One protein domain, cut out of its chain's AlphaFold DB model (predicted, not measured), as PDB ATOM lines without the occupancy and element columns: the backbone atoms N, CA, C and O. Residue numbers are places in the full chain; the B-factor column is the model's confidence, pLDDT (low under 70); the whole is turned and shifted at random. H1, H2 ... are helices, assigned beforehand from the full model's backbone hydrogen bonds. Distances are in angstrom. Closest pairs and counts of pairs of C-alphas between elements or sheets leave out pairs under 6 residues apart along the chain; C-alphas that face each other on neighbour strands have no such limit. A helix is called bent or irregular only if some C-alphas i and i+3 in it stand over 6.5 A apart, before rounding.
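What this domain is: This is residues 278 to 399 of the 399 residues of an uncharacterized protein of Candidatus Gracilibacteria bacterium (UniProt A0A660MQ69). The domain is an up-and-down bundle of five helices or arms, each running against the one before it: a long helix, H3, folds back on itself as arms H3a and H3b to make the middle, with the H1 and H2 hairpin on one side and H4 packed along H3b on the other. The printed part has 122 residues with four named helices, H1 to H4 in order, and no named strand: all helix. It is compact, with a radius of gyration of the C-alphas of 15.0 A and spans of 46 by 31 by 25 A.

Where its parts are: H1, residues 278 to 301, starts with C-alpha 278 at (38.463, 11.889, -12.896) and is 34.5 A long. H2 is residues 306 to 317. H3, residues 330 to 369, was assigned as one helix by its hydrogen bonds but is bent: C-alphas 342 and 345 are 8.4 A apart. H3a is residues 330 to 342, and H3b, residues 345 to 369, is 36.9 A long. Both arms are irregular, with C-alphas 339 and 342 7.7 A apart and C-alphas 349 and 352 7.6 A apart. H4, residues 380 to 397, ends with C-alpha 397 at (-4.906, 12.046, -22.042).

How they stand to each other: H1 and H2, a hairpin, touch closest at the C-alphas of Phe 296 and Ala 309, 5.4 A. H1 touches H3b with residues 297 to 301 alone, closest at C-alphas 300 and 348, 6.2 A. H3b and H4, also a hairpin, touch closest at C-alphas 357 and 382, 6.4 A. H1 and H4 are apart. Every O i to N i+4 pair is within hydrogen-bond range in H1, H2 and H4; H3a has 8 of 9, H3b 17 of 21.

The domain as a whole: The printed part has no cut; the H2 to H3 link is long. Residues 364 to 383 are among those under pLDDT 70.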
ATOM      1  N   HIS A 278      39.746  12.547 -12.655       64.38
ATOM      2  CA  HIS A 278      38.463  11.889 -12.896       64.38
ATOM      3  C   HIS A 278      37.348  12.527 -12.062       64.38
ATOM      4  O   HIS A 278      36.290  12.808 -12.616       64.38
ATOM      5  N   LEU A 279      37.586  12.835 -10.785       62.50
ATOM      6  CA  LEU A 279      36.629  13.521  -9.914       62.50
ATOM      7  C   LEU A 279      36.264  14.902 -10.462       62.50
ATOM      8  O   LEU A 279      35.081  15.181 -10.625       62.50
ATOM      9  N   ASN A 280      37.250  15.714 -10.849       67.25
ATOM     10  CA  ASN A 280      37.002  17.024 -11.459       67.25
ATOM     11  C   ASN A 280      36.203  16.895 -12.765       67.25
ATOM     12  O   ASN A 280      35.299  17.686 -13.031       67.25
ATOM     13  N   SER A 281      36.510  15.887 -13.588       67.56
ATOM     14  CA  SER A 281      35.756  15.632 -14.820       67.56
ATOM     15  C   SER A 281      34.323  15.171 -14.533       67.56
ATOM     16  O   SER A 281      33.394  15.604 -15.209       67.56
ATOM     17  N   MET A 282      34.118  14.355 -13.494       67.00
ATOM     18  CA  MET A 282      32.795  13.917 -13.055       67.00
ATOM     19  C   MET A 282      31.984  15.083 -12.487       67.00
ATOM     20  O   MET A 282      30.798  15.179 -12.781       67.00
ATOM     21  N   GLU A 283      32.608  15.999 -11.749       71.44
ATOM     22  CA  GLU A 283      31.960  17.207 -11.229       71.44
ATOM     23  C   GLU A 283      31.535  18.154 -12.363       71.44
ATOM     24  O   GLU A 283      30.414  18.673 -12.367       71.44
ATOM     25  N   GLN A 284      32.378  18.316 -13.389       76.38
ATOM     26  CA  GLN A 284      32.015  19.054 -14.602       76.38
ATOM     27  C   GLN A 284      30.844  18.397 -15.344       76.38
ATOM     28  O   GLN A 284      29.910  19.093 -15.747       76.38
ATOM     29  N   LEU A 285      30.859  17.070 -15.499       77.69
ATOM     30  CA  LEU A 285      29.770  16.318 -16.134       77.69
ATOM     31  C   LEU A 285      28.465  16.426 -15.335       77.69
ATOM     32  O   LEU A 285      27.402  16.628 -15.923       77.69
ATOM     33  N   LEU A 286      28.538  16.346 -14.005       76.56
ATOM     34  CA  LEU A 286      27.392  16.547 -13.118       76.56
ATOM     35  C   LEU A 286      26.820  17.958 -13.297       76.56
ATOM     36  O   LEU A 286      25.627  18.114 -13.539       76.56
ATOM     37  N   THR A 287      27.681  18.976 -13.304       82.06
ATOM     38  CA  THR A 287      27.283  20.374 -13.534       82.06
ATOM     39  C   THR A 287      26.604  20.562 -14.896       82.06
ATOM     40  O   THR A 287      25.623  21.301 -15.001       82.06
ATOM     41  N   GLN A 288      27.081  19.886 -15.948       82.25
ATOM     42  CA  GLN A 288      26.461  19.924 -17.280       82.25
ATOM     43  C   GLN A 288      25.055  19.311 -17.278       82.25
ATOM     44  O   GLN A 288      24.123  19.928 -17.804       82.25
ATOM     45  N   HIS A 289      24.889  18.138 -16.658       82.94
ATOM     46  CA  HIS A 289      23.585  17.487 -16.498       82.94
ATOM     47  C   HIS A 289      22.604  18.357 -15.700       82.94
ATOM     48  O   HIS A 289      21.471  18.578 -16.140       82.94
ATOM     49  N   GLU A 290      23.047  18.919 -14.572       83.50
ATOM     50  CA  GLU A 290      22.236  19.831 -13.758       83.50
ATOM     51  C   GLU A 290      21.823  21.083 -14.527       83.50
ATOM     52  O   GLU A 290      20.664  21.494 -14.481       83.50
ATOM     53  N   THR A 291      22.769  21.698 -15.238       86.56
ATOM     54  CA  THR A 291      22.513  22.925 -15.998       86.56
ATOM     55  C   THR A 291      21.501  22.665 -17.104       86.56
ATOM     56  O   THR A 291      20.579  23.461 -17.278       86.56
ATOM     57  N   ALA A 292      21.621  21.541 -17.820       86.06
ATOM     58  CA  ALA A 292      20.660  21.160 -18.850       86.06
ATOM     59  C   ALA A 292      19.242  21.022 -18.271       86.06
ATOM     60  O   ALA A 292      18.300  21.595 -18.823       86.06
ATOM     61  N   LEU A 293      19.093  20.328 -17.137       85.94
ATOM     62  CA  LEU A 293      17.797  20.135 -16.483       85.94
ATOM     63  C   LEU A 293      17.223  21.448 -15.920       85.94
ATOM     64  O   LEU A 293      16.062  21.765 -16.176       85.94
ATOM     65  N   LYS A 294      18.027  22.260 -15.222       86.25
ATOM     66  CA  LYS A 294      17.596  23.564 -14.678       86.25
ATOM     67  C   LYS A 294      17.176  24.528 -15.786       86.25
ATOM     68  O   LYS A 294      16.150  25.193 -15.669       86.25
ATOM     69  N   MET A 295      17.939  24.589 -16.879       86.62
ATOM     70  CA  MET A 295      17.603  25.431 -18.030       86.62
ATOM     71  C   MET A 295      16.316  24.975 -18.709       86.62
ATOM     72  O   MET A 295      15.517  25.823 -19.101       86.62
ATOM     73  N   PHE A 296      16.093  23.665 -18.823       88.12
ATOM     74  CA  PHE A 296      14.837  23.117 -19.327       88.12
ATOM     75  C   PHE A 296      13.647  23.580 -18.476       88.12
ATOM     76  O   PHE A 296      12.738  24.221 -19.004       88.12
ATOM     77  N   LEU A 297      13.693  23.344 -17.162       86.12
ATOM     78  CA  LEU A 297      12.619  23.715 -16.230       86.12
ATOM     79  C   LEU A 297      12.352  25.229 -16.238       86.12
ATOM     80  O   LEU A 297      11.207  25.664 -16.382       86.12
ATOM     81  N   LEU A 298      13.415  26.041 -16.211       87.12
ATOM     82  CA  LEU A 298      13.318  27.498 -16.282       87.12
ATOM     83  C   LEU A 298      12.667  27.971 -17.589       87.12
ATOM     84  O   LEU A 298      11.821  28.862 -17.568       87.12
ATOM     85  N   GLN A 299      13.039  27.394 -18.734       86.56
ATOM     86  CA  GLN A 299      12.464  27.781 -20.026       86.56
ATOM     87  C   GLN A 299      10.967  27.469 -20.108       86.56
ATOM     88  O   GLN A 299      10.223  28.263 -20.696       86.56
ATOM     89  N   ILE A 300      10.521  26.375 -19.484       85.50
ATOM     90  CA  ILE A 300       9.093  26.062 -19.376       85.50
ATOM     91  C   ILE A 300       8.386  27.080 -18.476       85.50
ATOM     92  O   ILE A 300       7.376  27.640 -18.902       85.50
ATOM     93  N   ARG A 301       8.943  27.407 -17.298       82.75
ATOM     94  CA  ARG A 301       8.379  28.441 -16.404       82.75
ATOM     95  C   ARG A 301       8.275  29.813 -17.057       82.75
ATOM     96  O   ARG A 301       7.285  30.512 -16.883       82.75
ATOM     97  N   MET A 302       9.286  30.198 -17.831       83.94
ATOM     98  CA  MET A 302       9.299  31.474 -18.550       83.94
ATOM     99  C   MET A 302       8.300  31.526 -19.718       83.94
ATOM    100  O   MET A 302       8.248  32.538 -20.415       83.94
ATOM    101  N   GLY A 303       7.554  30.450 -19.987       77.69
ATOM    102  CA  GLY A 303       6.576  30.413 -21.072       77.69
ATOM    103  C   GLY A 303       7.207  30.447 -22.465       77.69
ATOM    104  O   GLY A 303       6.519  30.762 -23.433       77.69
ATOM    105  N   LYS A 304       8.497  30.097 -22.610       72.69
ATOM    106  CA  LYS A 304       9.209  30.102 -23.909       72.69
ATOM    107  C   LYS A 304       8.746  28.997 -24.877       72.69
ATOM    108  O   LYS A 304       9.296  28.869 -25.967       72.69
ATOM    109  N   GLY A 305       7.731  28.223 -24.488       77.38
ATOM    110  CA  GLY A 305       7.172  27.100 -25.231       77.38
ATOM    111  C   GLY A 305       7.949  25.806 -24.992       77.38
ATOM    112  O   GLY A 305       9.168  25.753 -25.160       77.38
ATOM    113  N   SER A 306       7.237  24.732 -24.639       81.81
ATOM    114  CA  SER A 306       7.840  23.429 -24.320       81.81
ATOM    115  C   SER A 306       8.666  22.840 -25.467       81.81
ATOM    116  O   SER A 306       9.652  22.160 -25.213       81.81
ATOM    117  N   ALA A 307       8.312  23.137 -26.722       82.75
ATOM    118  CA  ALA A 307       9.047  22.671 -27.899       82.75
ATOM    119  C   ALA A 307      10.478  23.220 -27.950       82.75
ATOM    120  O   ALA A 307      11.434  22.461 -28.097       82.75
ATOM    121  N   LEU A 308      10.626  24.534 -27.757       84.31
ATOM    122  CA  LEU A 308      11.930  25.194 -27.732       84.31
ATOM    123  C   LEU A 308      12.745  24.755 -26.505       84.31
ATOM    124  O   LEU A 308      13.955  24.554 -26.603       84.31
ATOM    125  N   ALA A 309      12.076  24.556 -25.364       86.00
ATOM    126  CA  ALA A 309      12.708  24.035 -24.155       86.00
ATOM    127  C   ALA A 309      13.283  22.625 -24.358       86.00
ATOM    128  O   ALA A 309      14.434  22.370 -23.997       86.00
ATOM    129  N   LEU A 310      12.517  21.727 -24.984       86.75
ATOM    130  CA  LEU A 310      12.956  20.367 -25.312       86.75
ATOM    131  C   LEU A 310      14.117  20.361 -26.309       86.75
ATOM    132  O   LEU A 310      15.086  19.630 -26.112       86.75
ATOM    133  N   GLU A 311      14.053  21.185 -27.357       88.12
ATOM    134  CA  GLU A 311      15.131  21.284 -28.344       88.12
ATOM    135  C   GLU A 311      16.452  21.718 -27.689       88.12
ATOM    136  O   GLU A 311      17.488  21.073 -27.880       88.12
ATOM    137  N   ASN A 312      16.404  22.758 -26.852       88.56
ATOM    138  CA  ASN A 312      17.569  23.238 -26.110       88.56
ATOM    139  C   ASN A 312      18.101  22.189 -25.126       88.56
ATOM    140  O   ASN A 312      19.316  22.001 -25.035       88.56
ATOM    141  N   TYR A 313      17.207  21.481 -24.430       90.12
ATOM    142  CA  TYR A 313      17.573  20.399 -23.518       90.12
ATOM    143  C   TYR A 313      18.308  19.269 -24.245       90.12
ATOM    144  O   TYR A 313      19.417  18.904 -23.856       90.12
ATOM    145  N   PHE A 314      17.752  18.750 -25.345       88.94
ATOM    146  CA  PHE A 314      18.393  17.675 -26.106       88.94
ATOM    147  C   PHE A 314      19.705  18.121 -26.748       88.94
ATOM    148  O   PHE A 314      20.647  17.329 -26.830       88.94
ATOM    149  N   LYS A 315      19.802  19.384 -27.183       89.38
ATOM    150  CA  LYS A 315      21.056  19.948 -27.688       89.38
ATOM    151  C   LYS A 315      22.128  19.996 -26.598       89.38
ATOM    152  O   LYS A 315      23.247  19.567 -26.859       89.38
ATOM    153  N   ALA A 316      21.785  20.453 -25.393       85.38
ATOM    154  CA  ALA A 316      22.694  20.461 -24.249       85.38
ATOM    155  C   ALA A 316      23.103  19.036 -23.841       85.38
ATOM    156  O   ALA A 316      24.290  18.751 -23.700       85.38
ATOM    157  N   PHE A 317      22.150  18.107 -23.755       85.12
ATOM    158  CA  PHE A 317      22.420  16.717 -23.380       85.12
ATOM    159  C   PHE A 317      23.341  16.002 -24.380       85.12
ATOM    160  O   PHE A 317      24.229  15.253 -23.982       85.12
ATOM    161  N   LYS A 318      23.212  16.283 -25.685       85.69
ATOM    162  CA  LYS A 318      24.110  15.738 -26.722       85.69
ATOM    163  C   LYS A 318      25.568  16.184 -26.588       85.69
ATOM    164  O   LYS A 318      26.432  15.534 -27.170       85.69
ATOM    165  N   THR A 319      25.852  17.271 -25.867       85.56
ATOM    166  CA  THR A 319      27.241  17.696 -25.606       85.56
ATOM    167  C   THR A 319      27.928  16.852 -24.532       85.56
ATOM    168  O   THR A 319      29.154  16.851 -24.450       85.56
ATOM    169  N   ILE A 320      27.154  16.087 -23.758       83.00
ATOM    170  CA  ILE A 320      27.658  15.163 -22.746       83.00
ATOM    171  C   ILE A 320      28.149  13.891 -23.456       83.00
ATOM    172  O   ILE A 320      27.392  13.315 -24.249       83.00
ATOM    173  N   PRO A 321      29.382  13.412 -23.200       78.12
ATOM    174  CA  PRO A 321      29.904  12.225 -23.868       78.12
ATOM    175  C   PRO A 321      29.027  10.994 -23.610       78.12
ATOM    176  O   PRO A 321      28.587  10.763 -22.486       78.12
ATOM    177  N   TYR A 322      28.820  10.169 -24.642       74.94
ATOM    178  CA  TYR A 322      27.885   9.033 -24.626       74.94
ATOM    179  C   TYR A 322      28.075   8.078 -23.434       74.94
ATOM    180  O   TYR A 322      27.100   7.663 -22.813       74.94
ATOM    181  N   ALA A 323      29.327   7.797 -23.056       69.44
ATOM    182  CA  ALA A 323      29.657   6.941 -21.913       69.44
ATOM    183  C   ALA A 323      29.093   7.450 -20.567       69.44
ATOM    184  O   ALA A 323      28.936   6.667 -19.635       69.44
ATOM    185  N   TYR A 324      28.762   8.742 -20.474       70.81
ATOM    186  CA  TYR A 324      28.313   9.420 -19.256       70.81
ATOM    187  C   TYR A 324      26.869   9.940 -19.343       70.81
ATOM    188  O   TYR A 324      26.393  10.620 -18.435       70.81
ATOM    189  N   GLN A 325      26.143   9.608 -20.415       72.56
ATOM    190  CA  GLN A 325      24.728   9.967 -20.562       72.56
ATOM    191  C   GLN A 325      23.813   9.122 -19.661       72.56
ATOM    192  O   GLN A 325      22.750   9.579 -19.254       72.56
ATOM    193  N   ASN A 326      24.246   7.914 -19.287       69.75
ATOM    194  CA  ASN A 326      23.440   6.959 -18.521       69.75
ATOM    195  C   ASN A 326      23.630   7.046 -16.992       69.75
ATOM    196  O   ASN A 326      23.203   6.148 -16.269       69.75
ATOM    197  N   ILE A 327      24.235   8.123 -16.484       68.94
ATOM    198  CA  ILE A 327      24.477   8.304 -15.045       68.94
ATOM    199  C   ILE A 327      23.165   8.657 -14.327       68.94
ATOM    200  O   ILE A 327      22.514   9.651 -14.654       68.94
ATOM    201  N   ALA A 328      22.777   7.847 -13.339       61.22
ATOM    202  CA  ALA A 328      21.634   8.132 -12.473       61.22
ATOM    203  C   ALA A 328      21.947   9.299 -11.508       61.22
ATOM    204  O   ALA A 328      23.086   9.410 -11.050       61.22
ATOM    205  N   PRO A 329      20.971  10.175 -11.194       64.75
ATOM    206  CA  PRO A 329      19.555  10.117 -11.587       64.75
ATOM    207  C   PRO A 329      19.245  10.811 -12.926       64.75
ATOM    208  O   PRO A 329      18.112  10.764 -13.402       64.75
ATOM    209  N   PHE A 330      20.219  11.482 -13.544       75.50
ATOM    210  CA  PHE A 330      19.993  12.299 -14.740       75.50
ATOM    211  C   PHE A 330      19.541  11.480 -15.946       75.50
ATOM    212  O   PHE A 330      18.709  11.945 -16.722       75.50
ATOM    213  N   SER A 331      20.005  10.238 -16.062       74.31
ATOM    214  CA  SER A 331      19.508   9.290 -17.059       74.31
ATOM    215  C   SER A 331      18.029   8.943 -16.864       74.31
ATOM    216  O   SER A 331      17.311   8.773 -17.848       74.31
ATOM    217  N   THR A 332      17.539   8.913 -15.621       76.88
ATOM    218  CA  THR A 332      16.119   8.705 -15.297       76.88
ATOM    219  C   THR A 332      15.275   9.906 -15.724       76.88
ATOM    220  O   THR A 332      14.267   9.726 -16.405       76.88
ATOM    221  N   PHE A 333      15.720  11.130 -15.415       80.56
ATOM    222  CA  PHE A 333      15.069  12.351 -15.903       80.56
ATOM    223  C   PHE A 333      15.093  12.438 -17.432       80.56
ATOM    224  O   PHE A 333      14.073  12.745 -18.046       80.56
ATOM    225  N   HIS A 334      16.228  12.126 -18.058       84.88
ATOM    226  CA  HIS A 334      16.370  12.138 -19.509       84.88
ATOM    227  C   HIS A 334      15.416  11.149 -20.184       84.88
ATOM    228  O   HIS A 334      14.685  11.534 -21.096       84.88
ATOM    229  N   ALA A 335      15.376   9.900 -19.709       81.06
ATOM    230  CA  ALA A 335      14.475   8.876 -20.229       81.06
ATOM    231  C   ALA A 335      13.003   9.289 -20.086       81.06
ATOM    232  O   ALA A 335      12.214   9.092 -21.011       81.06
ATOM    233  N   TRP A 336      12.638   9.909 -18.960       80.50
ATOM    234  CA  TRP A 336      11.290  10.426 -18.738       80.50
ATOM    235  C   TRP A 336      10.949  11.573 -19.705       80.50
ATOM    236  O   TRP A 336       9.948  11.502 -20.418       80.50
ATOM    237  N   ILE A 337      11.818  12.583 -19.833       84.81
ATOM    238  CA  ILE A 337      11.633  13.696 -20.783       84.81
ATOM    239  C   ILE A 337      11.528  13.168 -22.220       84.81
ATOM    240  O   ILE A 337      10.661  13.595 -22.985       84.81
ATOM    241  N   GLN A 338      12.371  12.202 -22.592       84.94
ATOM    242  CA  GLN A 338      12.346  11.572 -23.908       84.94
ATOM    243  C   GLN A 338      11.046  10.797 -24.152       84.94
ATOM    244  O   GLN A 338      10.504  10.862 -25.256       84.94
ATOM    245  N   LYS A 339      10.511  10.100 -23.146       82.25
ATOM    246  CA  LYS A 339       9.237   9.377 -23.245       82.25
ATOM    247  C   LYS A 339       8.066  10.326 -23.522       82.25
ATOM    248  O   LYS A 339       7.254  10.040 -24.399       82.25
ATOM    249  N   TYR A 340       8.031  11.481 -22.855       77.44
ATOM    250  CA  TYR A 340       6.908  12.426 -22.930       77.44
ATOM    251  C   TYR A 340       7.119  13.613 -23.877       77.44
ATOM    252  O   TYR A 340       6.251  14.480 -23.969       77.44
ATOM    253  N   HIS A 341       8.212  13.655 -24.646       80.31
ATOM    254  CA  HIS A 341       8.498  14.784 -25.544       80.31
ATOM    255  C   HIS A 341       7.384  15.052 -26.574       80.31
ATOM    256  O   HIS A 341       7.187  16.192 -26.983       80.31
ATOM    257  N   LYS A 342       6.630  14.024 -26.995       79.56
ATOM    258  CA  LYS A 342       5.490  14.185 -27.917       79.56
ATOM    259  C   LYS A 342       4.285  14.855 -27.250       79.56
ATOM    260  O   LYS A 342       3.567  15.598 -27.914       79.56
ATOM    261  N   ASN A 343       4.144  14.702 -25.934       82.38
ATOM    262  CA  ASN A 343       3.097  15.313 -25.113       82.38
ATOM    263  C   ASN A 343       3.571  16.648 -24.518       82.38
ATOM    264  O   ASN A 343       3.238  17.021 -23.396       82.38
ATOM    265  N   GLN A 344       4.354  17.409 -25.289       76.44
ATOM    266  CA  GLN A 344       5.062  18.591 -24.803       76.44
ATOM    267  C   GLN A 344       4.177  19.677 -24.166       76.44
ATOM    268  O   GLN A 344       4.642  20.463 -23.341       76.44
ATOM    269  N   LYS A 345       2.891  19.727 -24.525       78.62
ATOM    270  CA  LYS A 345       1.920  20.670 -23.954       78.62
ATOM    271  C   LYS A 345       1.627  20.410 -22.473       78.62
ATOM    272  O   LYS A 345       1.173  21.327 -21.800       78.62
ATOM    273  N   LEU A 346       1.910  19.204 -21.979       77.94
ATOM    274  CA  LEU A 346       1.644  18.797 -20.601       77.94
ATOM    275  C   LEU A 346       2.779  19.155 -19.637       77.94
ATOM    276  O   LEU A 346       2.522  19.283 -18.447       77.94
ATOM    277  N   PHE A 347       4.016  19.373 -20.112       79.06
ATOM    278  CA  PHE A 347       5.135  19.684 -19.211       79.06
ATOM    279  C   PHE A 347       4.860  20.853 -18.247       79.06
ATOM    280  O   PHE A 347       5.169  20.672 -17.072       79.06
ATOM    281  N   PRO A 348       4.248  21.991 -18.655       81.69
ATOM    282  CA  PRO A 348       3.908  23.083 -17.739       81.69
ATOM    283  C   PRO A 348       3.080  22.657 -16.518       81.69
ATOM    284  O   PRO A 348       3.246  23.241 -15.455       81.69
ATOM    285  N   LEU A 349       2.231  21.630 -16.647       77.62
ATOM    286  CA  LEU A 349       1.368  21.134 -15.565       77.62
ATOM    287  C   LEU A 349       2.143  20.365 -14.487       77.62
ATOM    288  O   LEU A 349       1.663  20.213 -13.367       77.62
ATOM    289  N   PHE A 350       3.334  19.869 -14.825       76.81
ATOM    290  CA  PHE A 350       4.115  18.988 -13.962       76.81
ATOM    291  C   PHE A 350       5.497  19.552 -13.613       76.81
ATOM    292  O   PHE A 350       6.230  18.901 -12.871       76.81
ATOM    293  N   VAL A 351       5.850  20.760 -14.083       79.31
ATOM    294  CA  VAL A 351       7.134  21.417 -13.764       79.31
ATOM    295  C   VAL A 351       7.372  21.474 -12.262       79.31
ATOM    296  O   VAL A 351       8.438  21.063 -11.819       79.31
ATOM    297  N   ASP A 352       6.379  21.902 -11.480       77.56
ATOM    298  CA  ASP A 352       6.530  22.042 -10.027       77.56
ATOM    299  C   ASP A 352       6.805  20.698  -9.340       77.56
ATOM    300  O   ASP A 352       7.588  20.620  -8.396       77.56
ATOM    301  N   LYS A 353       6.216  19.608  -9.850       78.25
ATOM    302  CA  LYS A 353       6.491  18.257  -9.344       78.25
ATOM    303  C   LYS A 353       7.888  17.781  -9.734       78.25
ATOM    304  O   LYS A 353       8.574  17.195  -8.907       78.25
ATOM    305  N   ILE A 354       8.334  18.050 -10.962       78.44
ATOM    306  CA  ILE A 354       9.688  17.692 -11.413       78.44
ATOM    307  C   ILE A 354      10.742  18.478 -10.621       78.44
ATOM    308  O   ILE A 354      11.754  17.909 -10.216       78.44
ATOM    309  N   GLU A 355      10.493  19.762 -10.354       80.81
ATOM    310  CA  GLU A 355      11.340  20.602  -9.502       80.81
ATOM    311  C   GLU A 355      11.401  20.074  -8.068       80.81
ATOM    312  O   GLU A 355      12.492  19.992  -7.507       80.81
ATOM    313  N   ALA A 356      10.271  19.647  -7.494       79.06
ATOM    314  CA  ALA A 356      10.237  19.045  -6.164       79.06
ATOM    315  C   ALA A 356      11.047  17.737  -6.094       79.06
ATOM    316  O   ALA A 356      11.847  17.560  -5.176       79.06
ATOM    317  N   ILE A 357      10.907  16.852  -7.091       78.50
ATOM    318  CA  ILE A 357      11.683  15.600  -7.175       78.50
ATOM    319  C   ILE A 357      13.183  15.901  -7.312       78.50
ATOM    320  O   ILE A 357      14.016  15.233  -6.699       78.50
ATOM    321  N   TYR A 358      13.544  16.916  -8.099       80.19
ATOM    322  CA  TYR A 358      14.937  17.324  -8.254       80.19
ATOM    323  C   TYR A 358      15.513  17.951  -6.973       80.19
ATOM    324  O   TYR A 358      16.635  17.621  -6.595       80.19
ATOM    325  N   ALA A 359      14.755  18.800  -6.275       78.44
ATOM    326  CA  ALA A 359      15.170  19.400  -5.005       78.44
ATOM    327  C   ALA A 359      15.400  18.337  -3.920       78.44
ATOM    328  O   ALA A 359      16.411  18.381  -3.221       78.44
ATOM    329  N   GLN A 360      14.513  17.340  -3.843       75.88
ATOM    330  CA  GLN A 360      14.668  16.197  -2.946       75.88
ATOM    331  C   GLN A 360      15.956  15.414  -3.239       75.88
ATOM    332  O   GLN A 360      16.721  15.115  -2.325       75.88
ATOM    333  N   TYR A 361      16.260  15.164  -4.517       74.81
ATOM    334  CA  TYR A 361      17.535  14.558  -4.903       74.81
ATOM    335  C   TYR A 361      18.745  15.399  -4.466       74.81
ATOM    336  O   TYR A 361      19.730  14.846  -3.978       74.81
ATOM    337  N   GLN A 362      18.703  16.725  -4.636       73.62
ATOM    338  CA  GLN A 362      19.814  17.591  -4.231       73.62
ATOM    339  C   GLN A 362      20.062  17.539  -2.717       73.62
ATOM    340  O   GLN A 362      21.218  17.518  -2.281       73.62
ATOM    341  N   GLU A 363      18.995  17.482  -1.921       73.62
ATOM    342  CA  GLU A 363      19.079  17.333  -0.469       73.62
ATOM    343  C   GLU A 363      19.695  15.979  -0.080       73.62
ATOM    344  O   GLU A 363      20.688  15.943   0.652       73.62
ATOM    345  N   GLU A 364      19.197  14.878  -0.650       68.19
ATOM    346  CA  GLU A 364      19.731  13.526  -0.428       68.19
ATOM    347  C   GLU A 364      21.205  13.402  -0.850       68.19
ATOM    348  O   GLU A 364      22.029  12.826  -0.136       68.19
ATOM    349  N   HIS A 365      21.575  13.978  -1.997       69.75
ATOM    350  CA  HIS A 365      22.955  13.986  -2.482       69.75
ATOM    351  C   HIS A 365      23.890  14.751  -1.531       69.75
ATOM    352  O   HIS A 365      25.004  14.305  -1.251       69.75
ATOM    353  N   THR A 366      23.423  15.873  -0.981       67.19
ATOM    354  CA  THR A 366      24.182  16.667  -0.003       67.19
ATOM    355  C   THR A 366      24.377  15.899   1.308       67.19
ATOM    356  O   THR A 366      25.476  15.904   1.867       67.19
ATOM    357  N   GLN A 367      23.354  15.174   1.770       64.25
ATOM    358  CA  GLN A 367      23.441  14.308   2.954       64.25
ATOM    359  C   GLN A 367      24.424  13.140   2.749       64.25
ATOM    360  O   GLN A 367      25.232  12.848   3.637       64.25
ATOM    361  N   LYS A 368      24.446  12.529   1.554       63.44
ATOM    362  CA  LYS A 368      25.425  11.484   1.193       63.44
ATOM    363  C   LYS A 368      26.865  11.983   1.226       63.44
ATOM    364  O   LYS A 368      27.728  11.309   1.786       63.44
ATOM    365  N   LEU A 369      27.128  13.163   0.665       61.59
ATOM    366  CA  LEU A 369      28.459  13.782   0.704       61.59
ATOM    367  C   LEU A 369      28.911  14.100   2.140       61.59
ATOM    368  O   LEU A 369      30.105  14.054   2.428       61.59
ATOM    369  N   ALA A 370      27.968  14.373   3.046       58.94
ATOM    370  CA  ALA A 370      28.234  14.613   4.464       58.94
ATOM    371  C   ALA A 370      28.441  13.325   5.296       58.94
ATOM    372  O   ALA A 370      28.762  13.416   6.481       58.94
ATOM    373  N   GLY A 371      28.295  12.133   4.701       52.78
ATOM    374  CA  GLY A 371      28.577  10.850   5.353       52.78
ATOM    375  C   GLY A 371      27.500  10.357   6.326       52.78
ATOM    376  O   GLY A 371      27.811   9.548   7.203       52.78
ATOM    377  N   SER A 372      26.248  10.818   6.212       50.31
ATOM    378  CA  SER A 372      25.163  10.315   7.065       50.31
ATOM    379  C   SER A 372      24.731   8.904   6.644       50.31
ATOM    380  O   SER A 372      24.301   8.680   5.514       50.31
ATOM    381  N   THR A 373      24.835   7.952   7.570       45.72
ATOM    382  CA  THR A 373      24.464   6.536   7.430       45.72
ATOM    383  C   THR A 373      22.948   6.338   7.373       45.72
ATOM    384  O   THR A 373      22.332   5.943   8.365       45.72
ATOM    385  N   SER A 374      22.327   6.601   6.232       42.44
ATOM    386  CA  SER A 374      20.976   6.112   5.961       42.44
ATOM    387  C   SER A 374      21.021   5.169   4.768       42.44
ATOM    388  O   SER A 374      21.376   5.592   3.667       42.44
ATOM    389  N   ASP A 375      20.667   3.906   5.007       44.72
ATOM    390  CA  ASP A 375      20.407   2.900   3.979       44.72
ATOM    391  C   ASP A 375      19.229   3.368   3.110       44.72
ATOM    392  O   ASP A 375      18.069   3.079   3.400       44.72
ATOM    393  N   PHE A 376      19.509   4.138   2.061       49.06
ATOM    394  CA  PHE A 376      18.539   4.424   1.010       49.06
ATOM    395  C   PHE A 376      18.861   3.544  -0.197       49.06
ATOM    396  O   PHE A 376      19.984   3.536  -0.693       49.06
ATOM    397  N   GLU A 377      17.871   2.778  -0.663       50.16
ATOM    398  CA  GLU A 377      17.924   2.102  -1.960       50.16
ATOM    399  C   GLU A 377      18.023   3.174  -3.054       50.16
ATOM    400  O   GLU A 377      17.030   3.804  -3.430       50.16
ATOM    401  N   ASP A 378      19.246   3.414  -3.519       53.81
ATOM    402  CA  ASP A 378      19.584   4.483  -4.448       53.81
ATOM    403  C   ASP A 378      18.624   4.535  -5.648       53.81
ATOM    404  O   ASP A 378      18.539   3.613  -6.461       53.81
ATOM    405  N   PHE A 379      17.914   5.666  -5.754       55.09
ATOM    406  CA  PHE A 379      17.053   6.079  -6.872       55.09
ATOM    407  C   PHE A 379      15.666   5.438  -6.987       55.09
ATOM    408  O   PHE A 379      14.929   5.780  -7.919       55.09
ATOM    409  N   LYS A 380      15.251   4.586  -6.042       58.88
ATOM    410  CA  LYS A 380      13.872   4.069  -6.014       58.88
ATOM    411  C   LYS A 380      12.846   5.196  -5.862       58.88
ATOM    412  O   LYS A 380      11.903   5.266  -6.636       58.88
ATOM    413  N   LEU A 381      13.118   6.153  -4.976       64.81
ATOM    414  CA  LEU A 381      12.215   7.268  -4.685       64.81
ATOM    415  C   LEU A 381      12.011   8.219  -5.878       64.81
ATOM    416  O   LEU A 381      10.884   8.588  -6.189       64.81
ATOM    417  N   VAL A 382      13.082   8.568  -6.602       65.00
ATOM    418  CA  VAL A 382      12.989   9.388  -7.829       65.00
ATOM    419  C   VAL A 382      12.185   8.659  -8.907       65.00
ATOM    420  O   VAL A 382      11.362   9.268  -9.588       65.00
ATOM    421  N   LYS A 383      12.404   7.348  -9.062       65.31
ATOM    422  CA  LYS A 383      11.687   6.522 -10.037       65.31
ATOM    423  C   LYS A 383      10.203   6.378  -9.687       65.31
ATOM    424  O   LYS A 383       9.374   6.491 -10.585       65.31
ATOM    425  N   ASP A 384       9.891   6.161  -8.413       71.25
ATOM    426  CA  ASP A 384       8.524   6.025  -7.910       71.25
ATOM    427  C   ASP A 384       7.769   7.360  -8.044       71.25
ATOM    428  O   ASP A 384       6.701   7.401  -8.646       71.25
ATOM    429  N   ASN A 385       8.384   8.484  -7.662       72.50
ATOM    430  CA  ASN A 385       7.764   9.806  -7.808       72.50
ATOM    431  C   ASN A 385       7.551  10.214  -9.282       72.50
ATOM    432  O   ASN A 385       6.569  10.878  -9.613       72.50
ATOM    433  N   LEU A 386       8.452   9.831 -10.198       71.38
ATOM    434  CA  LEU A 386       8.249  10.054 -11.638       71.38
ATOM    435  C   LEU A 386       7.132   9.166 -12.211       71.38
ATOM    436  O   LEU A 386       6.479   9.567 -13.179       71.38
ATOM    437  N   LYS A 387       6.896   7.990 -11.617       73.44
ATOM    438  CA  LYS A 387       5.788   7.100 -11.974       73.44
ATOM    439  C   LYS A 387       4.436   7.703 -11.577       73.44
ATOM    440  O   LYS A 387       3.505   7.654 -12.376       73.44
ATOM    441  N   ASP A 388       4.357   8.372 -10.429       74.06
ATOM    442  CA  ASP A 388       3.143   9.086 -10.006       74.06
ATOM    443  C   ASP A 388       2.769  10.220 -10.980       74.06
ATOM    444  O   ASP A 388       1.593  10.486 -11.237       74.06
ATOM    445  N   ILE A 389       3.765  10.897 -11.569       73.44
ATOM    446  CA  ILE A 389       3.528  11.891 -12.630       73.44
ATOM    447  C   ILE A 389       3.040  11.211 -13.914       73.44
ATOM    448  O   ILE A 389       2.161  11.737 -14.595       73.44
ATOM    449  N   GLU A 390       3.590  10.048 -14.253       73.44
ATOM    450  CA  GLU A 390       3.157   9.260 -15.408       73.44
ATOM    451  C   GLU A 390       1.681   8.837 -15.302       73.44
ATOM    452  O   GLU A 390       0.940   9.008 -16.271       73.44
ATOM    453  N   GLU A 391       1.227   8.377 -14.135       74.81
ATOM    454  CA  GLU A 391      -0.183   8.021 -13.901       74.81
ATOM    455  C   GLU A 391      -1.117   9.239 -14.057       74.81
ATOM    456  O   GLU A 391      -2.205   9.132 -14.627       74.81
ATOM    457  N   LEU A 392      -0.659  10.431 -13.659       69.31
ATOM    458  CA  LEU A 392      -1.401  11.680 -13.858       69.31
ATOM    459  C   LEU A 392      -1.464  12.117 -15.325       69.31
ATOM    460  O   LEU A 392      -2.505  12.609 -15.760       69.31
ATOM    461  N   ILE A 393      -0.387  11.931 -16.093       68.06
ATOM    462  CA  ILE A 393      -0.378  12.211 -17.536       68.06
ATOM    463  C   ILE A 393      -1.382  11.306 -18.257       68.06
ATOM    464  O   ILE A 393      -2.162  11.802 -19.065       68.06
ATOM    465  N   ILE A 394      -1.411  10.010 -17.926       69.44
ATOM    466  CA  ILE A 394      -2.359   9.050 -18.513       69.44
ATOM    467  C   ILE A 394      -3.805   9.481 -18.224       69.44
ATOM    468  O   ILE A 394      -4.620   9.532 -19.138       69.44
ATOM    469  N   SER A 395      -4.105   9.908 -16.992       66.19
ATOM    470  CA  SER A 395      -5.451  10.388 -16.625       66.19
ATOM    471  C   SER A 395      -5.890  11.689 -17.324       66.19
ATOM    472  O   SER A 395      -7.082  11.994 -17.380       66.19
ATOM    473  N   GLN A 396      -4.936  12.478 -17.831       61.69
ATOM    474  CA  GLN A 396      -5.184  13.729 -18.559       61.69
ATOM    475  C   GLN A 396      -5.317  13.513 -20.074       61.69
ATOM    476  O   GLN A 396      -5.944  14.337 -20.721       61.69
ATOM    477  N   ASP A 397      -4.745  12.436 -20.628       57.31
ATOM    478  CA  ASP A 397      -4.906  12.046 -22.042       57.31
ATOM    479  C   ASP A 397      -6.220  11.262 -22.291       57.31
ATOM    480  O   ASP A 397      -6.666  11.158 -23.433       57.31
ATOM    481  N   GLU A 398      -6.842  10.698 -21.244       53.91
ATOM    482  CA  GLU A 398      -8.135   9.984 -21.312       53.91
ATOM    483  C   GLU A 398      -9.375  10.900 -21.183       53.91
ATOM    484  O   GLU A 398     -10.501  10.431 -21.372       53.91
ATOM    485  N   ASN A 399      -9.177  12.191 -20.896       42.75
ATOM    486  CA  ASN A 399     -10.210  13.239 -20.872       42.75
ATOM    487  C   ASN A 399     -10.010  14.220 -22.030       42.75
ATOM    488  O   ASN A 399     -11.031  14.755 -22.524       42.75
TER     489      ASN A 399